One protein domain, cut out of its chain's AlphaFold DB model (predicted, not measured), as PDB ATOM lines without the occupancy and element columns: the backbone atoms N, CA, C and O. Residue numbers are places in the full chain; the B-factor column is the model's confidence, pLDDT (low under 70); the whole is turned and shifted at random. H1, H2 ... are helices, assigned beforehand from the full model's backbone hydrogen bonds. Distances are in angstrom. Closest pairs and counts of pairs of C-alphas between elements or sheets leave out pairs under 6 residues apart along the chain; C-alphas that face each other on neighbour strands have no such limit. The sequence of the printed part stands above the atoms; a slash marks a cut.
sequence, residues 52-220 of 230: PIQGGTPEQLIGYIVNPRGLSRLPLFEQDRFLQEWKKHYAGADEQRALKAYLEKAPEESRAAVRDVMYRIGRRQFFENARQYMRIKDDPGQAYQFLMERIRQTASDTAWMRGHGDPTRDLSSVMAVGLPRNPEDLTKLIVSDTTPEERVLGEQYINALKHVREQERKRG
ATOM      1  N   PRO A  52      61.526 122.630 299.905       86.62
ATOM      2  CA  PRO A  52      62.489 122.024 299.001       86.62
ATOM      3  C   PRO A  52      62.982 120.719 299.630       86.62
ATOM      4  O   PRO A  52      63.478 120.705 300.752       86.62
ATOM      5  N   ILE A  53      62.822 119.603 298.916       85.75
ATOM      6  CA  ILE A  53      63.274 118.301 299.425       85.75
ATOM      7  C   ILE A  53      64.800 118.270 299.505       85.75
ATOM      8  O   ILE A  53      65.360 117.756 300.464       85.75
ATOM      9  N   GLN A  54      65.476 118.870 298.526       84.31
ATOM     10  CA  GLN A  54      66.921 119.053 298.562       84.31
ATOM     11  C   GLN A  54      67.244 120.257 299.454       84.31
ATOM     12  O   GLN A  54      66.988 121.397 299.074       84.31
ATOM     13  N   GLY A  55      67.775 119.990 300.649       78.88
ATOM     14  CA  GLY A  55      68.175 121.017 301.619       78.88
ATOM     15  C   GLY A  55      67.120 121.361 302.674       78.88
ATOM     16  O   GLY A  55      67.399 122.172 303.555       78.88
ATOM     17  N   GLY A  56      65.934 120.748 302.620       83.38
ATOM     18  CA  GLY A  56      64.934 120.859 303.682       83.38
ATOM     19  C   GLY A  56      65.368 120.113 304.942       83.38
ATOM     20  O   GLY A  56      65.924 119.016 304.871       83.38
ATOM     21  N   THR A  57      65.106 120.685 306.116       88.50
ATOM     22  CA  THR A  57      65.389 119.993 307.382       88.50
ATOM     23  C   THR A  57      64.361 118.882 307.642       88.50
ATOM     24  O   THR A  57      63.229 118.964 307.146       88.50
ATOM     25  N   PRO A  58      64.688 117.859 308.463       89.50
ATOM     26  CA  PRO A  58      63.709 116.855 308.889       89.50
ATOM     27  C   PRO A  58      62.423 117.465 309.453       89.50
ATOM     28  O   PRO A  58      61.335 116.983 309.154       89.50
ATOM     29  N   GLU A  59      62.543 118.565 310.197       90.00
ATOM     30  CA  GLU A  59      61.415 119.312 310.753       90.00
ATOM     31  C   GLU A  59      60.491 119.878 309.675       90.00
ATOM     32  O   GLU A  59      59.284 119.656 309.726       90.00
ATOM     33  N   GLN A  60      61.042 120.564 308.672       89.81
ATOM     34  CA  GLN A  60      60.253 121.148 307.586       89.81
ATOM     35  C   GLN A  60      59.531 120.068 306.776       89.81
ATOM     36  O   GLN A  60      58.351 120.207 306.450       89.81
ATOM     37  N   LEU A  61      60.235 118.975 306.469       89.25
ATOM     38  CA  LEU A  61      59.690 117.876 305.677       89.25
ATOM     39  C   LEU A  61      58.616 117.106 306.452       89.25
ATOM     40  O   LEU A  61      57.543 116.852 305.906       89.25
ATOM     41  N   ILE A  62      58.844 116.801 307.731       88.88
ATOM     42  CA  ILE A  62      57.841 116.145 308.581       88.88
ATOM     43  C   ILE A  62      56.661 117.073 308.841       88.88
ATOM     44  O   ILE A  62      55.523 116.630 308.709       88.88
ATOM     45  N   GLY A  63      56.905 118.353 309.122       89.50
ATOM     46  CA  GLY A  63      55.866 119.368 309.268       89.50
ATOM     47  C   GLY A  63      54.948 119.417 308.048       89.50
ATOM     48  O   GLY A  63      53.728 119.434 308.194       89.50
ATOM     49  N   TYR A  64      55.511 119.335 306.842       90.00
ATOM     50  CA  TYR A  64      54.732 119.258 305.608       90.00
ATOM     51  C   TYR A  64      53.959 117.936 305.446       90.00
ATOM     52  O   TYR A  64      52.822 117.946 304.972       90.00
ATOM     53  N   ILE A  65      54.543 116.803 305.848       88.19
ATOM     54  CA  ILE A  65      53.889 115.485 305.800       88.19
ATOM     55  C   ILE A  65      52.671 115.440 306.730       88.19
ATOM     56  O   ILE A  65      51.610 114.970 306.319       88.19
ATOM     57  N   VAL A  66      52.815 115.928 307.965       87.25
ATOM     58  CA  VAL A  66      51.770 115.832 308.999       87.25
ATOM     59  C   VAL A  66      50.712 116.930 308.895       87.25
ATOM     60  O   VAL A  66      49.633 116.792 309.467       87.25
ATOM     61  N   ASN A  67      50.988 118.021 308.174       87.06
ATOM     62  CA  ASN A  67      50.030 119.110 308.041       87.06
ATOM     63  C   ASN A  67      48.778 118.647 307.256       87.06
ATOM     64  O   ASN A  67      48.911 118.140 306.136       87.06
ATOM     65  N   PRO A  68      47.550 118.881 307.766       82.44
ATOM     66  CA  PRO A  68      46.302 118.527 307.075       82.44
ATOM     67  C   PRO A  68      46.122 119.169 305.691       82.44
ATOM     68  O   PRO A  68      45.276 118.738 304.907       82.44
ATOM     69  N   ARG A  69      46.879 120.235 305.406       83.75
ATOM     70  CA  ARG A  69      46.927 120.924 304.113       83.75
ATOM     71  C   ARG A  69      48.223 120.693 303.337       83.75
ATOM     72  O   ARG A  69      48.357 121.208 302.240       83.75
ATOM     73  N   GLY A  70      49.169 119.936 303.891       87.62
ATOM     74  CA  GLY A  70      50.435 119.605 303.242       87.62
ATOM     75  C   GLY A  70      50.298 118.418 302.291       87.62
ATOM     76  O   GLY A  70      49.477 118.432 301.371       87.62
ATOM     77  N   LEU A  71      51.083 117.362 302.525       88.38
ATOM     78  CA  LEU A  71      51.188 116.217 301.611       88.38
ATOM     79  C   LEU A  71      49.826 115.596 301.249       88.38
ATOM     80  O   LEU A  71      49.591 115.250 300.097       88.38
ATOM     81  N   SER A  72      48.901 115.489 302.205       86.50
ATOM     82  CA  SER A  72      47.598 114.837 302.002       86.50
ATOM     83  C   SER A  72      46.664 115.545 301.008       86.50
ATOM     84  O   SER A  72      45.775 114.892 300.459       86.50
ATOM     85  N   ARG A  73      46.857 116.849 300.751       84.81
ATOM     86  CA  ARG A  73      46.057 117.630 299.788       84.81
ATOM     87  C   ARG A  73      46.595 117.588 298.367       84.81
ATOM     88  O   ARG A  73      45.875 117.975 297.447       84.81
ATOM     89  N   LEU A  74      47.831 117.132 298.177       85.88
ATOM     90  CA  LEU A  74      48.396 117.012 296.844       85.88
ATOM     91  C   LEU A  74      47.649 115.943 296.029       85.88
ATOM     92  O   LEU A  74      47.170 114.959 296.603       85.88
ATOM     93  N   PRO A  75      47.584 116.075 294.692       87.69
ATOM     94  CA  PRO A  75      47.165 114.984 293.821       87.69
ATOM     95  C   PRO A  75      47.958 113.702 294.107       87.69
ATOM     96  O   PRO A  75      49.142 113.763 294.432       87.69
ATOM     97  N   LEU A  76      47.332 112.532 293.947       85.56
ATOM     98  CA  LEU A  76      47.931 111.242 294.332       85.56
ATOM     99  C   LEU A  76      49.326 111.028 293.718       85.56
ATOM    100  O   LEU A  76      50.261 110.684 294.435       85.56
ATOM    101  N   PHE A  77      49.486 111.347 292.429       86.19
ATOM    102  CA  PHE A  77      50.770 111.239 291.732       86.19
ATOM    103  C   PHE A  77      51.857 112.148 292.331       86.19
ATOM    104  O   PHE A  77      53.035 111.795 292.341       86.19
ATOM    105  N   GLU A  78      51.483 113.319 292.852       88.69
ATOM    106  CA  GLU A  78      52.421 114.224 293.513       88.69
ATOM    107  C   GLU A  78      52.783 113.747 294.913       88.69
ATOM    108  O   GLU A  78      53.927 113.935 295.321       88.69
ATOM    109  N   GLN A  79      51.853 113.094 295.617       89.50
ATOM    110  CA  GLN A  79      52.152 112.444 296.893       89.50
ATOM    111  C   GLN A  79      53.207 111.352 296.706       89.50
ATOM    112  O   GLN A  79      54.189 111.305 297.447       89.50
ATOM    113  N   ASP A  80      53.033 110.509 295.686       86.56
ATOM    114  CA  ASP A  80      53.976 109.432 295.373       86.56
ATOM    115  C   ASP A  80      55.344 109.984 294.970       86.56
ATOM    116  O   ASP A  80      56.368 109.537 295.491       86.56
ATOM    117  N   ARG A  81      55.369 111.007 294.106       89.19
ATOM    118  CA  ARG A  81      56.608 111.699 293.726       89.19
ATOM    119  C   ARG A  81      57.307 112.309 294.941       89.19
ATOM    120  O   ARG A  81      58.511 112.130 295.091       89.19
ATOM    121  N   PHE A  82      56.567 112.989 295.820       90.44
ATOM    122  CA  PHE A  82      57.125 113.578 297.036       90.44
ATOM    123  C   PHE A  82      57.773 112.510 297.919       90.44
ATOM    124  O   PHE A  82      58.901 112.698 298.357       90.44
ATOM    125  N   LEU A  83      57.104 111.375 298.154       87.50
ATOM    126  CA  LEU A  83      57.666 110.298 298.974       87.50
ATOM    127  C   LEU A  83      58.894 109.643 298.338       87.50
ATOM    128  O   LEU A  83      59.829 109.290 299.054       87.50
ATOM    129  N   GLN A  84      58.912 109.472 297.014       88.69
ATOM    130  CA  GLN A  84      60.084 108.950 296.309       88.69
ATOM    131  C   GLN A  84      61.276 109.904 296.428       88.69
ATOM    132  O   GLN A  84      62.385 109.471 296.735       88.69
ATOM    133  N   GLU A  85      61.048 111.203 296.235       90.81
ATOM    134  CA  GLU A  85      62.073 112.235 296.398       90.81
ATOM    135  C   GLU A  85      62.542 112.329 297.859       90.81
ATOM    136  O   GLU A  85      63.741 112.427 298.106       90.81
ATOM    137  N   TRP A  86      61.624 112.227 298.823       89.62
ATOM    138  CA  TRP A  86      61.918 112.206 300.257       89.62
ATOM    139  C   TRP A  86      62.794 111.007 300.638       89.62
ATOM    140  O   TRP A  86      63.851 111.188 301.239       89.62
ATOM    141  N   LYS A  87      62.425 109.793 300.209       87.94
ATOM    142  CA  LYS A  87      63.248 108.587 300.396       87.94
ATOM    143  C   LYS A  87      64.623 108.733 299.752       87.94
ATOM    144  O   LYS A  87      65.620 108.376 300.366       87.94
ATOM    145  N   LYS A  88      64.690 109.278 298.531       90.44
ATOM    146  CA  LYS A  88      65.954 109.508 297.820       90.44
ATOM    147  C   LYS A  88      66.849 110.505 298.558       90.44
ATOM    148  O   LYS A  88      68.054 110.294 298.618       90.44
ATOM    149  N   HIS A  89      66.274 111.566 299.118       90.44
ATOM    150  CA  HIS A  89      67.014 112.540 299.917       90.44
ATOM    151  C   HIS A  89      67.601 111.904 301.184       90.44
ATOM    152  O   HIS A  89      68.773 112.104 301.482       90.44
ATOM    153  N   TYR A  90      66.823 111.060 301.859       90.25
ATOM    154  CA  TYR A  90      67.239 110.326 303.056       90.25
ATOM    155  C   TYR A  90      67.860 108.951 302.764       90.25
ATOM    156  O   TYR A  90      67.868 108.079 303.632       90.25
ATOM    157  N   ALA A  91      68.361 108.723 301.548       87.88
ATOM    158  CA  ALA A  91      69.082 107.497 301.209       87.88
ATOM    159  C   ALA A  91      70.532 107.520 301.727       87.88
ATOM    160  O   ALA A  91      71.132 106.464 301.932       87.88
ATOM    161  N   GLY A  92      71.093 108.717 301.932       88.50
ATOM    162  CA  GLY A  92      72.414 108.911 302.516       88.50
ATOM    163  C   GLY A  92      72.435 108.603 304.013       88.50
ATOM    164  O   GLY A  92      71.439 108.759 304.725       88.50
ATOM    165  N   ALA A  93      73.578 108.111 304.496       90.12
ATOM    166  CA  ALA A  93      73.708 107.664 305.877       90.12
ATOM    167  C   ALA A  93      73.536 108.817 306.878       90.12
ATOM    168  O   ALA A  93      72.859 108.643 307.890       90.12
ATOM    169  N   ASP A  94      74.114 109.983 306.594       92.31
ATOM    170  CA  ASP A  94      74.090 111.138 307.496       92.31
ATOM    171  C   ASP A  94      72.694 111.764 307.561       92.31
ATOM    172  O   ASP A  94      72.170 112.013 308.650       92.31
ATOM    173  N   GLU A  95      72.046 111.929 306.408       91.50
ATOM    174  CA  GLU A  95      70.682 112.435 306.302       91.50
ATOM    175  C   GLU A  95      69.714 111.510 307.040       91.50
ATOM    176  O   GLU A  95      68.862 111.972 307.804       91.50
ATOM    177  N   GLN A  96      69.854 110.193 306.861       91.88
ATOM    178  CA  GLN A  96      69.000 109.220 307.534       91.88
ATOM    179  C   GLN A  96      69.178 109.243 309.060       91.88
ATOM    180  O   GLN A  96      68.182 109.166 309.788       91.88
ATOM    181  N   ARG A  97      70.411 109.412 309.568       93.56
ATOM    182  CA  ARG A  97      70.652 109.609 311.012       93.56
ATOM    183  C   ARG A  97      70.001 110.894 311.517       93.56
ATOM    184  O   ARG A  97      69.379 110.874 312.576       93.56
ATOM    185  N   ALA A  98      70.094 111.990 310.760       92.75
ATOM    186  CA  ALA A  98      69.450 113.253 311.119       92.75
ATOM    187  C   ALA A  98      67.918 113.119 311.184       92.75
ATOM    188  O   ALA A  98      67.292 113.615 312.123       92.75
ATOM    189  N   LEU A  99      67.317 112.392 310.234       92.44
ATOM    190  CA  LEU A  99      65.888 112.081 310.245       92.44
ATOM    191  C   LEU A  99      65.489 111.260 311.476       92.44
ATOM    192  O   LEU A  99      64.523 111.612 312.155       92.44
ATOM    193  N   LYS A 100      66.239 110.195 311.790       93.06
ATOM    194  CA  LYS A 100      65.992 109.372 312.981       93.06
ATOM    195  C   LYS A 100      66.077 110.205 314.257       93.06
ATOM    196  O   LYS A 100      65.138 110.193 315.046       93.06
ATOM    197  N   ALA A 101      67.154 110.972 314.425       93.44
ATOM    198  CA  ALA A 101      67.378 111.801 315.607       93.44
ATOM    199  C   ALA A 101      66.267 112.846 315.811       93.44
ATOM    200  O   ALA A 101      65.897 113.149 316.947       93.44
ATOM    201  N   TYR A 102      65.717 113.389 314.722       93.19
ATOM    202  CA  TYR A 102      64.548 114.260 314.797       93.19
ATOM    203  C   TYR A 102      63.292 113.489 315.228       93.19
ATOM    204  O   TYR A 102      62.611 113.910 316.160       93.19
ATOM    205  N   LEU A 103      62.996 112.339 314.610       91.75
ATOM    206  CA  LEU A 103      61.827 111.517 314.954       91.75
ATOM    207  C   LEU A 103      61.864 110.993 316.401       91.75
ATOM    208  O   LEU A 103      60.820 110.897 317.042       91.75
ATOM    209  N   GLU A 104      63.043 110.688 316.946       92.81
ATOM    210  CA  GLU A 104      63.210 110.290 318.353       92.81
ATOM    211  C   GLU A 104      62.758 111.391 319.322       92.81
ATOM    212  O   GLU A 104      62.131 111.095 320.341       92.81
ATOM    213  N   LYS A 105      63.031 112.655 318.977       92.88
ATOM    214  CA  LYS A 105      62.691 113.841 319.779       92.88
ATOM    215  C   LYS A 105      61.305 114.409 319.475       92.88
ATOM    216  O   LYS A 105      60.788 115.194 320.265       92.88
ATOM    217  N   ALA A 106      60.719 114.049 318.334       89.94
ATOM    218  CA  ALA A 106      59.410 114.531 317.924       89.94
ATOM    219  C   ALA A 106      58.303 114.040 318.883       89.94
ATOM    220  O   ALA A 106      58.378 112.907 319.378       89.94
ATOM    221  N   PRO A 107      57.246 114.843 319.112       90.19
ATOM    222  CA  PRO A 107      56.076 114.406 319.865       90.19
ATOM    223  C   PRO A 107      55.456 113.136 319.273       90.19
ATOM    224  O   PRO A 107      55.456 112.937 318.054       90.19
ATOM    225  N   GLU A 108      54.868 112.293 320.126       88.00
ATOM    226  CA  GLU A 108      54.244 111.041 319.678       88.00
ATOM    227  C   GLU A 108      53.128 111.283 318.655       88.00
ATOM    228  O   GLU A 108      53.000 110.519 317.705       88.00
ATOM    229  N   GLU A 109      52.382 112.381 318.786       85.12
ATOM    230  CA  GLU A 109      51.360 112.797 317.820       85.12
ATOM    231  C   GLU A 109      51.948 113.045 316.426       85.12
ATOM    232  O   GLU A 109      51.390 112.601 315.423       85.12
ATOM    233  N   SER A 110      53.112 113.697 316.345       85.69
ATOM    234  CA  SER A 110      53.798 113.931 315.073       85.69
ATOM    235  C   SER A 110      54.287 112.619 314.469       85.69
ATOM    236  O   SER A 110      54.079 112.380 313.280       85.69
ATOM    237  N   ARG A 111      54.874 111.727 315.279       87.31
ATOM    238  CA  ARG A 111      55.264 110.387 314.814       87.31
ATOM    239  C   ARG A 111      54.059 109.586 314.322       87.31
ATOM    240  O   ARG A 111      54.127 108.984 313.252       87.31
ATOM    241  N   ALA A 112      52.954 109.605 315.065       84.06
ATOM    242  CA  ALA A 112      51.708 108.940 314.699       84.06
ATOM    243  C   ALA A 112      51.143 109.473 313.380       84.06
ATOM    244  O   ALA A 112      50.771 108.677 312.523       84.06
ATOM    245  N   ALA A 113      51.160 110.791 313.174       82.94
ATOM    246  CA  ALA A 113      50.721 111.405 311.927       82.94
ATOM    247  C   ALA A 113      51.609 111.007 310.735       82.94
ATOM    248  O   ALA A 113      51.086 110.688 309.667       82.94
ATOM    249  N   VAL A 114      52.939 110.944 310.901       85.12
ATOM    250  CA  VAL A 114      53.826 110.431 309.839       85.12
ATOM    251  C   VAL A 114      53.497 108.968 309.531       85.12
ATOM    252  O   VAL A 114      53.384 108.605 308.360       85.12
ATOM    253  N   ARG A 115      53.296 108.125 310.557       84.12
ATOM    254  CA  ARG A 115      52.911 106.715 310.372       84.12
ATOM    255  C   ARG A 115      51.581 106.579 309.636       84.12
ATOM    256  O   ARG A 115      51.518 105.796 308.695       84.12
ATOM    257  N   ASP A 116      50.563 107.355 310.005       82.94
ATOM    258  CA  ASP A 116      49.253 107.359 309.341       82.94
ATOM    259  C   ASP A 116      49.367 107.738 307.860       82.94
ATOM    260  O   ASP A 116      48.852 107.041 306.986       82.94
ATOM    261  N   VAL A 117      50.105 108.808 307.551       82.69
ATOM    262  CA  VAL A 117      50.294 109.258 306.166       82.69
ATOM    263  C   VAL A 117      51.008 108.190 305.338       82.69
ATOM    264  O   VAL A 117      50.550 107.854 304.242       82.69
ATOM    265  N   MET A 118      52.091 107.619 305.869       79.94
ATOM    266  CA  MET A 118      52.837 106.544 305.211       79.94
ATOM    267  C   MET A 118      51.978 105.290 305.031       79.94
ATOM    268  O   MET A 118      52.006 104.677 303.964       79.94
ATOM    269  N   TYR A 119      51.177 104.937 306.038       81.06
ATOM    270  CA  TYR A 119      50.259 103.807 305.977       81.06
ATOM    271  C   TYR A 119      49.186 104.008 304.905       81.06
ATOM    272  O   TYR A 119      49.014 103.147 304.041       81.06
ATOM    273  N   ARG A 120      48.508 105.161 304.891       81.19
ATOM    274  CA  ARG A 120      47.474 105.491 303.902       81.19
ATOM    275  C   ARG A 120      48.014 105.432 302.474       81.19
ATOM    276  O   ARG A 120      47.357 104.873 301.593       81.19
ATOM    277  N   ILE A 121      49.206 105.982 302.238       81.50
ATOM    278  CA  ILE A 121      49.830 105.964 300.911       81.50
ATOM    279  C   ILE A 121      50.268 104.541 300.537       81.50
ATOM    280  O   ILE A 121      49.945 104.074 299.445       81.50
ATOM    281  N   GLY A 122      50.916 103.812 301.450       81.50
ATOM    282  CA  GLY A 122      51.319 102.422 301.227       81.50
ATOM    283  C   GLY A 122      50.132 101.500 300.937       81.50
ATOM    284  O   GLY A 122      50.185 100.696 300.007       81.50
ATOM    285  N   ARG A 123      49.018 101.664 301.663       84.81
ATOM    286  CA  ARG A 123      47.766 100.936 301.420       84.81
ATOM    287  C   ARG A 123      47.217 101.212 300.022       84.81
ATOM    288  O   ARG A 123      46.849 100.273 299.317       84.81
ATOM    289  N   ARG A 124      47.169 102.481 299.601       86.81
ATOM    290  CA  ARG A 124      46.733 102.851 298.245       86.81
ATOM    291  C   ARG A 124      47.590 102.153 297.187       86.81
ATOM    292  O   ARG A 124      47.041 101.460 296.334       86.81
ATOM    293  N   GLN A 125      48.913 102.286 297.287       85.81
ATOM    294  CA  GLN A 125      49.857 101.668 296.353       85.81
ATOM    295  C   GLN A 125      49.719 100.141 296.328       85.81
ATOM    296  O   GLN A 125      49.771  99.529 295.263       85.81
ATOM    297  N   PHE A 126      49.504  99.506 297.483       88.12
ATOM    298  CA  PHE A 126      49.249  98.069 297.566       88.12
ATOM    299  C   PHE A 126      48.028  97.661 296.731       88.12
ATOM    300  O   PHE A 126      48.127  96.742 295.918       88.12
ATOM    301  N   PHE A 127      46.902  98.366 296.863       90.62
ATOM    302  CA  PHE A 127      45.703  98.056 296.083       90.62
ATOM    303  C   PHE A 127      45.838  98.405 294.604       90.62
ATOM    304  O   PHE A 127      45.324  97.674 293.762       90.62
ATOM    305  N   GLU A 128      46.554  99.470 294.252       91.69
ATOM    306  CA  GLU A 128      46.887  99.772 292.856       91.69
ATOM    307  C   GLU A 128      47.725  98.655 292.225       91.69
ATOM    308  O   GLU A 128      47.398  98.187 291.131       91.69
ATOM    309  N   ASN A 129      48.728  98.153 292.947       92.31
ATOM    310  CA  ASN A 129      49.536  97.016 292.519       92.31
ATOM    311  C   ASN A 129      48.701  95.737 292.399       92.31
ATOM    312  O   ASN A 129      48.850  95.002 291.425       92.31
ATOM    313  N   ALA A 130      47.784  95.492 293.338       93.75
ATOM    314  CA  ALA A 130      46.880  94.351 293.273       93.75
ATOM    315  C   ALA A 130      45.951  94.435 292.046       93.75
ATOM    316  O   ALA A 130      45.812  93.461 291.307       93.75
ATOM    317  N   ARG A 131      45.382  95.614 291.747       95.81
ATOM    318  CA  ARG A 131      44.595  95.840 290.517       95.81
ATOM    319  C   ARG A 131      45.441  95.668 289.259       95.81
ATOM    320  O   ARG A 131      44.958  95.138 288.264       95.81
ATOM    321  N   GLN A 132      46.691  96.130 289.269       95.94
ATOM    322  CA  GLN A 132      47.607  95.928 288.150       95.94
ATOM    323  C   GLN A 132      47.901  94.446 287.936       95.94
ATOM    324  O   GLN A 132      47.767  93.983 286.808       95.94
ATOM    325  N   TYR A 133      48.199  93.703 289.002       96.50
ATOM    326  CA  TYR A 133      48.388  92.258 288.949       96.50
ATOM    327  C   TYR A 133      47.180  91.555 288.324       96.50
ATOM    328  O   TYR A 133      47.347  90.785 287.385       96.50
ATOM    329  N   MET A 134      45.958  91.883 288.751       96.94
ATOM    330  CA  MET A 134      44.747  91.273 288.191       96.94
ATOM    331  C   MET A 134      44.560  91.507 286.689       96.94
ATOM    332  O   MET A 134      43.909  90.696 286.041       96.94
ATOM    333  N   ARG A 135      45.123  92.588 286.135       97.31
ATOM    334  CA  ARG A 135      45.086  92.877 284.691       97.31
ATOM    335  C   ARG A 135      46.115  92.088 283.886       97.31
ATOM    336  O   ARG A 135      45.924  91.923 282.689       97.31
ATOM    337  N   ILE A 136      47.199  91.643 284.520       97.00
ATOM    338  CA  ILE A 136      48.328  90.977 283.848       97.00
ATOM    339  C   ILE A 136      48.495  89.511 284.260       97.00
ATOM    340  O   ILE A 136      49.363  88.836 283.723       97.00
ATOM    341  N   LYS A 137      47.699  89.008 285.216       95.62
ATOM    342  CA  LYS A 137      47.847  87.666 285.808       95.62
ATOM    343  C   LYS A 137      47.764  86.522 284.792       95.62
ATOM    344  O   LYS A 137      48.339  85.468 285.043       95.62
ATOM    345  N   ASP A 138      47.063  86.739 283.680       95.81
ATOM    346  CA  ASP A 138      46.860  85.738 282.630       95.81
ATOM    347  C   ASP A 138      48.052  85.667 281.652       95.81
ATOM    348  O   ASP A 138      48.127  84.742 280.848       95.81
ATOM    349  N   ASP A 139      49.012  86.597 281.751       97.00
ATOM    350  CA  ASP A 139      50.333  86.513 281.124       97.00
ATOM    351  C   ASP A 139      51.371  86.117 282.194       97.00
ATOM    352  O   ASP A 139      51.825  86.968 282.970       97.00
ATOM    353  N   PRO A 140      51.786  84.836 282.261       92.56
ATOM    354  CA  PRO A 140      52.682  84.360 283.311       92.56
ATOM    355  C   PRO A 140      54.040  85.069 283.325       92.56
ATOM    356  O   PRO A 140      54.625  85.249 284.395       92.56
ATOM    357  N   GLY A 141      54.547  85.481 282.158       94.62
ATOM    358  CA  GLY A 141      55.834  86.160 282.039       94.62
ATOM    359  C   GLY A 141      55.769  87.573 282.612       94.62
ATOM    360  O   GLY A 141      56.588  87.938 283.460       94.62
ATOM    361  N   GLN A 142      54.762  88.349 282.203       96.31
ATOM    362  CA  GLN A 142      54.552  89.705 282.717       96.31
ATOM    363  C   GLN A 142      54.179  89.707 284.200       96.31
ATOM    364  O   GLN A 142      54.733  90.497 284.970       96.31
ATOM    365  N   ALA A 143      53.292  88.803 284.622       95.44
ATOM    366  CA  ALA A 143      52.898  88.662 286.017       95.44
ATOM    367  C   ALA A 143      54.104  88.348 286.910       95.44
ATOM    368  O   ALA A 143      54.292  88.993 287.942       95.44
ATOM    369  N   TYR A 144      54.958  87.406 286.498       95.50
ATOM    370  CA  TYR A 144      56.157  87.048 287.247       95.50
ATOM    371  C   TYR A 144      57.136  88.224 287.378       95.50
ATOM    372  O   TYR A 144      57.584  88.523 288.485       95.50
ATOM    373  N   GLN A 145      57.437  88.926 286.277       96.25
ATOM    374  CA  GLN A 145      58.341  90.085 286.302       96.25
ATOM    375  C   GLN A 145      57.803  91.209 287.191       96.25
ATOM    376  O   GLN A 145      58.541  91.765 288.005       96.25
ATOM    377  N   PHE A 146      56.505  91.499 287.091       96.94
ATOM    378  CA  PHE A 146      55.849  92.484 287.942       96.94
ATOM    379  C   PHE A 146      55.960  92.115 289.426       96.94
ATOM    380  O   PHE A 146      56.407  92.935 290.227       96.94
ATOM    381  N   LEU A 147      55.603  90.881 289.795       94.12
ATOM    382  CA  LEU A 147      55.664  90.412 291.181       94.12
ATOM    383  C   LEU A 147      57.098  90.432 291.725       94.12
ATOM    384  O   LEU A 147      57.313  90.888 292.848       94.12
ATOM    385  N   MET A 148      58.084  90.007 290.930       93.62
ATOM    386  CA  MET A 148      59.499  90.066 291.310       93.62
ATOM    387  C   MET A 148      59.971  91.492 291.571       93.62
ATOM    388  O   MET A 148      60.644  91.741 292.573       93.62
ATOM    389  N   GLU A 149      59.591  92.437 290.715       94.19
ATOM    390  CA  GLU A 149      59.929  93.842 290.911       94.19
ATOM    391  C   GLU A 149      59.319  94.391 292.205       94.19
ATOM    392  O   GLU A 149      60.006  95.033 293.000       94.19
ATOM    393  N   ARG A 150      58.054  94.059 292.492       92.00
ATOM    394  CA  ARG A 150      57.398  94.474 293.743       92.00
ATOM    395  C   ARG A 150      58.052  93.856 294.981       92.00
ATOM    396  O   ARG A 150      58.186  94.541 295.997       92.00
ATOM    397  N   ILE A 151      58.501  92.601 294.907       87.06
ATOM    398  CA  ILE A 151      59.259  91.948 295.986       87.06
ATOM    399  C   ILE A 151      60.585  92.678 296.228       87.06
ATOM    400  O   ILE A 151      60.892  93.004 297.378       87.06
ATOM    401  N   ARG A 152      61.354  92.980 295.171       87.62
ATOM    402  CA  ARG A 152      62.628  93.715 295.279       87.62
ATOM    403  C   ARG A 152      62.431  95.110 295.857       87.62
ATOM    404  O   ARG A 152      63.154  95.492 296.774       87.62
ATOM    405  N   GLN A 153      61.427  95.837 295.376       86.00
ATOM    406  CA  GLN A 153      61.103  97.165 295.882       86.00
ATOM    407  C   GLN A 153      60.735  97.125 297.370       86.00
ATOM    408  O   GLN A 153      61.280  97.897 298.154       86.00
ATOM    409  N   THR A 154      59.885  96.180 297.782       83.81
ATOM    410  CA  THR A 154      59.490  96.014 299.193       83.81
ATOM    411  C   THR A 154      60.689  95.661 300.078       83.81
ATOM    412  O   THR A 154      60.810  96.167 301.195       83.81
ATOM    413  N   ALA A 155      61.599  94.813 299.591       80.56
ATOM    414  CA  ALA A 155      62.828  94.473 300.302       80.56
ATOM    415  C   ALA A 155      63.758  95.689 300.447       80.56
ATOM    416  O   ALA A 155      64.274  95.920 301.539       80.56
ATOM    417  N   SER A 156      63.919  96.485 299.386       85.00
ATOM    418  CA  SER A 156      64.694  97.731 299.401       85.00
ATOM    419  C   SER A 156      64.116  98.744 300.393       85.00
ATOM    420  O   SER A 156      64.830  99.243 301.257       85.00
ATOM    421  N   ASP A 157      62.799  98.962 300.354       83.38
ATOM    422  CA  ASP A 157      62.094  99.851 301.277       83.38
ATOM    423  C   ASP A 157      62.222  99.392 302.735       83.38
ATOM    424  O   ASP A 157      62.425 100.206 303.637       83.38
ATOM    425  N   THR A 158      62.145  98.080 302.975       83.00
ATOM    426  CA  THR A 158      62.331  97.497 304.313       83.00
ATOM    427  C   THR A 158      63.770  97.663 304.794       83.00
ATOM    428  O   THR A 158      63.994  98.000 305.955       83.00
ATOM    429  N   ALA A 159      64.752  97.430 303.919       84.81
ATOM    430  CA  ALA A 159      66.162  97.612 304.240       84.81
ATOM    431  C   ALA A 159      66.458  99.078 304.569       84.81
ATOM    432  O   ALA A 159      67.079  99.345 305.594       84.81
ATOM    433  N   TRP A 160      65.937 100.012 303.771       87.94
ATOM    434  CA  TRP A 160      66.029 101.442 304.043       87.94
ATOM    435  C   TRP A 160      65.398 101.794 305.395       87.94
ATOM    436  O   TRP A 160      66.067 102.392 306.229       87.94
ATOM    437  N   MET A 161      64.171 101.341 305.684       85.25
ATOM    438  CA  MET A 161      63.519 101.571 306.985       85.25
ATOM    439  C   MET A 161      64.328 101.031 308.171       85.25
ATOM    440  O   MET A 161      64.313 101.634 309.240       85.25
ATOM    441  N   ARG A 162      65.047  99.918 307.985       86.56
ATOM    442  CA  ARG A 162      65.932  99.306 308.992       86.56
ATOM    443  C   ARG A 162      67.346  99.895 309.007       86.56
ATOM    444  O   ARG A 162      68.253  99.281 309.564       86.56
ATOM    445  N   GLY A 163      67.576 101.024 308.336       86.62
ATOM    446  CA  GLY A 163      68.895 101.657 308.268       86.62
ATOM    447  C   GLY A 163      69.965 100.774 307.621       86.62
ATOM    448  O   GLY A 163      71.140 100.883 307.959       86.62
ATOM    449  N   HIS A 164      69.572  99.841 306.750       86.88
ATOM    450  CA  HIS A 164      70.438  98.805 306.178       86.88
ATOM    451  C   HIS A 164      71.199  97.976 307.232       86.88
ATOM    452  O   HIS A 164      72.317  97.533 306.983       86.88
ATOM    453  N   GLY A 165      70.592  97.761 308.406       84.38
ATOM    454  CA  GLY A 165      71.187  97.003 309.512       84.38
ATOM    455  C   GLY A 165      71.996  97.846 310.500       84.38
ATOM    456  O   GLY A 165      72.505  97.297 311.469       84.38
ATOM    457  N   ASP A 166      72.097  99.160 310.293       88.62
ATOM    458  CA  ASP A 166      72.735 100.082 311.231       88.62
ATOM    459  C   ASP A 166      71.701 100.662 312.218       88.62
ATOM    460  O   ASP A 166      70.822 101.429 311.805       88.62
ATOM    461  N   PRO A 167      71.816 100.366 313.528       88.94
ATOM    462  CA  PRO A 167      70.878 100.850 314.543       88.94
ATOM    463  C   PRO A 167      70.802 102.378 314.646       88.94
ATOM    464  O   PRO A 167      69.777 102.929 315.052       88.94
ATOM    465  N   THR A 168      71.863 103.095 314.264       90.50
ATOM    466  CA  THR A 168      71.878 104.567 314.275       90.50
ATOM    467  C   THR A 168      71.023 105.169 313.161       90.50
ATOM    468  O   THR A 168      70.668 106.342 313.228       90.50
ATOM    469  N   ARG A 169      70.648 104.359 312.166       90.38
ATOM    470  CA  ARG A 169      69.823 104.726 311.007       90.38
ATOM    471  C   ARG A 169      68.465 104.026 310.988       90.38
ATOM    472  O   ARG A 169      67.662 104.279 310.095       90.38
ATOM    473  N   ASP A 170      68.199 103.153 311.957       90.44
ATOM    474  CA  ASP A 170      66.980 102.353 312.016       90.44
ATOM    475  C   ASP A 170      65.745 103.208 312.349       90.44
ATOM    476  O   ASP A 170      65.405 103.439 313.513       90.44
ATOM    477  N   LEU A 171      65.047 103.654 311.303       87.38
ATOM    478  CA  LEU A 171      63.779 104.372 311.402       87.38
ATOM    479  C   LEU A 171      62.652 103.467 311.915       87.38
ATOM    480  O   LEU A 171      61.675 103.965 312.472       87.38
ATOM    481  N   SER A 172      62.763 102.145 311.758       84.56
ATOM    482  CA  SER A 172      61.744 101.213 312.242       84.56
ATOM    483  C   SER A 172      61.644 101.235 313.767       84.56
ATOM    484  O   SER A 172      60.536 101.180 314.287       84.56
ATOM    485  N   SER A 173      62.742 101.460 314.489       83.44
ATOM    486  CA  SER A 173      62.722 101.584 315.957       83.44
ATOM    487  C   SER A 173      61.779 102.685 316.477       83.44
ATOM    488  O   SER A 173      61.132 102.506 317.507       83.44
ATOM    489  N   VAL A 174      61.631 103.787 315.731       83.75
ATOM    490  CA  VAL A 174      60.760 104.925 316.084       83.75
ATOM    491  C   VAL A 174      59.414 104.917 315.357       83.75
ATOM    492  O   VAL A 174      58.440 105.501 315.833       83.75
ATOM    493  N   MET A 175      59.332 104.228 314.216       80.06
ATOM    494  CA  MET A 175      58.132 104.168 313.378       80.06
ATOM    495  C   MET A 175      57.328 102.869 313.534       80.06
ATOM    496  O   MET A 175      56.196 102.816 313.068       80.06
ATOM    497  N   ALA A 176      57.848 101.823 314.184       68.19
ATOM    498  CA  ALA A 176      57.185 100.514 314.285       68.19
ATOM    499  C   ALA A 176      56.053 100.449 315.325       68.19
ATOM    500  O   ALA A 176      55.406  99.408 315.472       68.19
ATOM    501  N   VAL A 177      55.794 101.527 316.067       64.06
ATOM    502  CA  VAL A 177      54.648 101.596 316.982       64.06
ATOM    503  C   VAL A 177      53.360 101.656 316.153       64.06
ATOM    504  O   VAL A 177      53.077 102.659 315.508       64.06
ATOM    505  N   GLY A 178      52.591 100.564 316.143       54.75
ATOM    506  CA  GLY A 178      51.333 100.452 315.389       54.75
ATOM    507  C   GLY A 178      51.477  99.991 313.933       54.75
ATOM    508  O   GLY A 178      50.464  99.799 313.267       54.75
ATOM    509  N   LEU A 179      52.701  99.768 313.439       58.69
ATOM    510  CA  LEU A 179      52.912  99.078 312.165       58.69
ATOM    511  C   LEU A 179      52.838  97.554 312.363       58.69
ATOM    512  O   LEU A 179      53.276  97.058 313.405       58.69
ATOM    513  N   PRO A 180      52.352  96.802 311.361       54.34
ATOM    514  CA  PRO A 180      52.412  95.349 311.363       54.34
ATOM    515  C   PRO A 180      53.816  94.824 311.629       54.34
ATOM    516  O   PRO A 180      54.754  95.155 310.901       54.34
ATOM    517  N   ARG A 181      53.968  93.989 312.659       56.25
ATOM    518  CA  ARG A 181      55.266  93.380 312.993       56.25
ATOM    519  C   ARG A 181      55.449  92.033 312.313       56.25
ATOM    520  O   ARG A 181      56.580  91.576 312.149       56.25
ATOM    521  N   ASN A 182      54.349  91.419 311.896       52.28
ATOM    522  CA  ASN A 182      54.320  90.148 311.192       52.28
ATOM    523  C   ASN A 182      53.330  90.199 309.999       52.28
ATOM    524  O   ASN A 182      52.526  91.132 309.880       52.28
ATOM    525  N   PRO A 183      53.416  89.241 309.055       52.59
ATOM    526  CA  PRO A 183      52.489  89.143 307.925       52.59
ATOM    527  C   PRO A 183      51.015  89.039 308.345       52.59
ATOM    528  O   PRO A 183      50.132  89.485 307.611       52.59
ATOM    529  N   GLU A 184      50.740  88.471 309.516       56.12
ATOM    530  CA  GLU A 184      49.398  88.297 310.069       56.12
ATOM    531  C   GLU A 184      48.790  89.641 310.496       56.12
ATOM    532  O   GLU A 184      47.636  89.919 310.179       56.12
ATOM    533  N   ASP A 185      49.575  90.524 311.112       58.00
ATOM    534  CA  ASP A 185      49.211  91.893 311.472       58.00
ATOM    535  C   ASP A 185      48.957  92.717 310.213       58.00
ATOM    536  O   ASP A 185      48.042  93.531 310.179       58.00
ATOM    537  N   LEU A 186      49.739  92.483 309.152       59.34
ATOM    538  CA  LEU A 186      49.570  93.162 307.869       59.34
ATOM    539  C   LEU A 186      48.254  92.721 307.230       59.34
ATOM    540  O   LEU A 186      47.501  93.541 306.718       59.34
ATOM    541  N   THR A 187      47.943  91.429 307.339       58.97
ATOM    542  CA  THR A 187      46.667  90.862 306.900       58.97
ATOM    543  C   THR A 187      45.511  91.417 307.732       58.97
ATOM    544  O   THR A 187      44.507  91.827 307.168       58.97
ATOM    545  N   LYS A 188      45.647  91.514 309.058       62.16
ATOM    546  CA  LYS A 188      44.626  92.068 309.963       62.16
ATOM    547  C   LYS A 188      44.356  93.550 309.698       62.16
ATOM    548  O   LYS A 188      43.201  93.960 309.690       62.16
ATOM    549  N   LEU A 189      45.409  94.318 309.440       60.25
ATOM    550  CA  LEU A 189      45.356  95.735 309.087       60.25
ATOM    551  C   LEU A 189      44.715  95.951 307.706       60.25
ATOM    552  O   LEU A 189      43.929  96.874 307.515       60.25
ATOM    553  N   ILE A 190      44.992  95.055 306.752       60.69
ATOM    554  CA  ILE A 190      44.266  95.000 305.482       60.69
ATOM    555  C   ILE A 190      42.796  94.664 305.753       60.69
ATOM    556  O   ILE A 190      41.921  95.336 305.237       60.69
ATOM    557  N   VAL A 191      42.485  93.677 306.589       62.88
ATOM    558  CA  VAL A 191      41.115  93.183 306.811       62.88
ATOM    559  C   VAL A 191      40.218  94.170 307.569       62.88
ATOM    560  O   VAL A 191      39.023  94.200 307.264       62.88
ATOM    561  N   SER A 192      40.747  94.947 308.525       66.44
ATOM    562  CA  SER A 192      39.945  95.810 309.410       66.44
ATOM    563  C   SER A 192      39.329  97.011 308.701       66.44
ATOM    564  O   SER A 192      38.207  97.391 309.023       66.44
ATOM    565  N   ASP A 193      40.031  97.569 307.712       70.69
ATOM    566  CA  ASP A 193      39.657  98.853 307.114       70.69
ATOM    567  C   ASP A 193      39.273  98.736 305.630       70.69
ATOM    568  O   ASP A 193      39.147  99.763 304.958       70.69
ATOM    569  N   THR A 194      39.134  97.522 305.085       78.62
ATOM    570  CA  THR A 194      38.854  97.272 303.656       78.62
ATOM    571  C   THR A 194      37.473  96.690 303.404       78.62
ATOM    572  O   THR A 194      36.883  96.006 304.243       78.62
ATOM    573  N   THR A 195      36.961  96.953 302.202       86.56
ATOM    574  CA  THR A 195      35.740  96.308 301.701       86.56
ATOM    575  C   THR A 195      35.979  94.814 301.419       86.56
ATOM    576  O   THR A 195      37.125  94.411 301.193       86.56
ATOM    577  N   PRO A 196      34.935  93.963 301.409       86.44
ATOM    578  CA  PRO A 196      35.070  92.560 301.012       86.44
ATOM    579  C   PRO A 196      35.753  92.379 299.646       86.44
ATOM    580  O   PRO A 196      36.587  91.488 299.485       86.44
ATOM    581  N   GLU A 197      35.461  93.252 298.685       86.25
ATOM    582  CA  GLU A 197      36.042  93.234 297.343       86.25
ATOM    583  C   GLU A 197      37.542  93.558 297.369       86.25
ATOM    584  O   GLU A 197      38.350  92.866 296.745       86.25
ATOM    585  N   GLU A 198      37.935  94.588 298.125       86.00
ATOM    586  CA  GLU A 198      39.344  94.923 298.347       86.00
ATOM    587  C   GLU A 198      40.081  93.785 299.053       86.00
ATOM    588  O   GLU A 198      41.210  93.467 298.682       86.00
ATOM    589  N   ARG A 199      39.446  93.124 300.022       86.69
ATOM    590  CA  ARG A 199      40.039  91.989 300.732       86.69
ATOM    591  C   ARG A 199      40.374  90.844 299.782       86.69
ATOM    592  O   ARG A 199      41.521  90.405 299.757       86.69
ATOM    593  N   VAL A 200      39.421  90.425 298.950       89.12
ATOM    594  CA  VAL A 200      39.636  89.362 297.951       89.12
ATOM    595  C   VAL A 200      40.759  89.735 296.981       89.12
ATOM    596  O   VAL A 200      41.624  88.913 296.670       89.12
ATOM    597  N   LEU A 201      40.773  90.987 296.517       90.62
ATOM    598  CA  LEU A 201      41.819  91.502 295.639       90.62
ATOM    599  C   LEU A 201      43.205  91.456 296.310       90.62
ATOM    600  O   LEU A 201      44.182  91.009 295.704       90.62
ATOM    601  N   GLY A 202      43.288  91.908 297.562       88.38
ATOM    602  CA  GLY A 202      44.518  91.923 298.349       88.38
ATOM    603  C   GLY A 202      45.043  90.521 298.650       88.38
ATOM    604  O   GLY A 202      46.238  90.273 298.502       88.38
ATOM    605  N   GLU A 203      44.162  89.588 299.011       89.44
ATOM    606  CA  GLU A 203      44.509  88.190 299.281       89.44
ATOM    607  C   GLU A 203      45.097  87.498 298.049       89.44
ATOM    608  O   GLU A 203      46.148  86.862 298.148       89.44
ATOM    609  N   GLN A 204      44.479  87.664 296.873       91.94
ATOM    610  CA  GLN A 204      45.007  87.100 295.625       91.94
ATOM    611  C   GLN A 204      46.411  87.628 295.320       91.94
ATOM    612  O   GLN A 204      47.315  86.853 295.004       91.94
ATOM    613  N   TYR A 205      46.615  88.935 295.474       92.56
ATOM    614  CA  TYR A 205      47.912  89.557 295.241       92.56
ATOM    615  C   TYR A 205      48.979  89.102 296.256       92.56
ATOM    616  O   TYR A 205      50.093  88.752 295.864       92.56
ATOM    617  N   ILE A 206      48.642  89.018 297.549       89.31
ATOM    618  CA  ILE A 206      49.549  88.504 298.591       89.31
ATOM    619  C   ILE A 206      49.931  87.052 298.320       89.31
ATOM    620  O   ILE A 206      51.104  86.694 298.434       89.31
ATOM    621  N   ASN A 207      48.966  86.209 297.956       90.50
ATOM    622  CA  ASN A 207      49.223  84.805 297.656       90.50
ATOM    623  C   ASN A 207      50.142  84.655 296.437       90.50
ATOM    624  O   ASN A 207      51.069  83.844 296.473       90.50
ATOM    625  N   ALA A 208      49.968  85.489 295.409       92.19
ATOM    626  CA  ALA A 208      50.860  85.522 294.254       92.19
ATOM    627  C   ALA A 208      52.297  85.930 294.634       92.19
ATOM    628  O   ALA A 208      53.257  85.265 294.237       92.19
ATOM    629  N   LEU A 209      52.460  86.964 295.470       88.44
ATOM    630  CA  LEU A 209      53.768  87.375 295.997       88.44
ATOM    631  C   LEU A 209      54.433  86.262 296.824       88.44
ATOM    632  O   LEU A 209      55.626  86.000 296.657       88.44
ATOM    633  N   LYS A 210      53.673  85.587 297.699       88.06
ATOM    634  CA  LYS A 210      54.159  84.440 298.487       88.06
ATOM    635  C   LYS A 210      54.639  83.316 297.575       88.06
ATOM    636  O   LYS A 210      55.742  82.811 297.768       88.06
ATOM    637  N   HIS A 211      53.857  82.980 296.552       91.69
ATOM    638  CA  HIS A 211      54.199  81.924 295.607       91.69
ATOM    639  C   HIS A 211      55.504  82.218 294.859       91.69
ATOM    640  O   HIS A 211      56.401  81.378 294.846       91.69
ATOM    641  N   VAL A 212      55.660  83.426 294.303       90.44
ATOM    642  CA  VAL A 212      56.904  83.835 293.625       90.44
ATOM    643  C   VAL A 212      58.090  83.814 294.591       90.44
ATOM    644  O   VAL A 212      59.142  83.271 294.266       90.44
ATOM    645  N   ARG A 213      57.921  84.313 295.821       85.38
ATOM    646  CA  ARG A 213      58.977  84.268 296.844       85.38
ATOM    647  C   ARG A 213      59.396  82.837 297.189       85.38
ATOM    648  O   ARG A 213      60.581  82.573 297.387       85.38
ATOM    649  N   GLU A 214      58.450  81.907 297.277       88.69
ATOM    650  CA  GLU A 214      58.741  80.492 297.510       88.69
ATOM    651  C   GLU A 214      59.439  79.833 296.321       88.69
ATOM    652  O   GLU A 214      60.363  79.047 296.535       88.69
ATOM    653  N   GLN A 215      59.026  80.151 295.090       88.56
ATOM    654  CA  GLN A 215      59.704  79.693 293.877       88.56
ATOM    655  C   GLN A 215      61.161  80.155 293.860       88.56
ATOM    656  O   GLN A 215      62.057  79.337 293.657       88.56
ATOM    657  N   GLU A 216      61.415  81.429 294.161       86.31
ATOM    658  CA  GLU A 216      62.770  81.976 294.211       86.31
ATOM    659  C   GLU A 216      63.588  81.404 295.362       86.31
ATOM    660  O   GLU A 216      64.766  81.123 295.185       86.31
ATOM    661  N   ARG A 217      62.980  81.129 296.522       84.19
ATOM    662  CA  ARG A 217      63.670  80.418 297.608       84.19
ATOM    663  C   ARG A 217      64.078  79.003 297.188       84.19
ATOM    664  O   ARG A 217      65.164  78.558 297.537       84.19
ATOM    665  N   LYS A 218      63.219  78.294 296.447       85.31
ATOM    666  CA  LYS A 218      63.504  76.941 295.938       85.31
ATOM    667  C   LYS A 218      64.567  76.956 294.833       85.31
ATOM    668  O   LYS A 218      65.424  76.082 294.827       85.31
ATOM    669  N   ARG A 219      64.556  77.957 293.945       78.81
ATOM    670  CA  ARG A 219      65.572  78.156 292.891       78.81
ATOM    671  C   ARG A 219      66.917  78.628 293.455       78.81
ATOM    672  O   ARG A 219      67.961  78.120 293.070       78.81
ATOM    673  N   GLY A 220      66.879  79.549 294.414       60.28
ATOM    674  CA  GLY A 220      68.029  80.068 295.156       60.28
ATOM    675  C   GLY A 220      68.606  79.089 296.181       60.28
ATOM    676  O   GLY A 220      69.666  79.350 296.730       60.28
TER     677      GLY A 220
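Overview. This is residues 52 to 220 of the 230 residues of an uncharacterized protein of Phycisphaerae bacterium (UniProt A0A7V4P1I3). A long helical hairpin, H4 and H5, forms the spine of this domain, and H8 crosses it about perpendicular near its closed end, with H7 folded back beside H8. At the other end H1, H3 and the short H6 gather round the first part of H4, while H2 crosses the hairpin on the side away from H8 without touching any helix. The printed part has 169 residues with eight named helices, H1 to H8 in order along the chain, and no named strand; its class is all helix. It is compact, with a radius of gyration of the C-alphas of 17.0 A and spans of 46 by 36 by 28 A.

Along the chain. H1, residues 58 to 66, begins with C-alpha 58 at (63.709, 116.855, 308.889). H2, residues 76 to 89, is 19.9 A long, and H3, residues 93 to 105, is 18.8 A long. H4, residues 108 to 136, is the longest by residues and measures 41.5 A, ending with C-alpha 136 at (48.328, 90.977, 283.848). H5, residues 140 to 161, measures 31.2 A. H6, residues 172 to 175, and H7, residues 183 to 192, are shorter. H8, residues 196 to 220, measures 35.7 A and ends with C-alpha 220 at (68.029, 80.068, 295.156).

Arrangement. H4 is the hub, touching four helices. H4 and H5 form a hairpin at a shallow tilt of 12 degrees, opposite ways; the closest C-alphas, of Ile 136 and Ala 143, are 5.6 A apart. H8 touches H4 about perpendicular at 80 degrees, closest at the C-alphas of Ala 130 and Tyr 205, 5.3 A. H8 touches H5 about perpendicular at 88 degrees, closest at Leu 147 and Leu 209, C-alphas 6.0 A apart. H7 and H8, a hairpin, only just touch, with 3 pairs of C-alphas within 8 A, closest at Val 191 and Arg 199, 6.3 A. H1 touches H4 at a steep tilt of 64 degrees, closest at the C-alphas of Val 66 and Ala 113, 5.4 A. H1 touches H3 at Pro 58 and Leu 99, their closest C-alphas, 5.4 A. H6 only just touches H3 and H4, with 3 pairs of C-alphas within 8 A each. H2 and H4 are close but not clearly touching. Every O i to N i+4 pair is within hydrogen-bond range in H1, H2, H4, H5, H7 and H8; H3 has 8 of 9, and H6 is too short for such a pair.

Size, cuts and confidence. The C-alphas of Lys 105 and Asp 138, the two farthest apart, are 49.2 A apart. The printed part has no cut, and no link is long. The mean pLDDT of the printed part is 85.3; residues 176 to 192 and residue 220 are under 70.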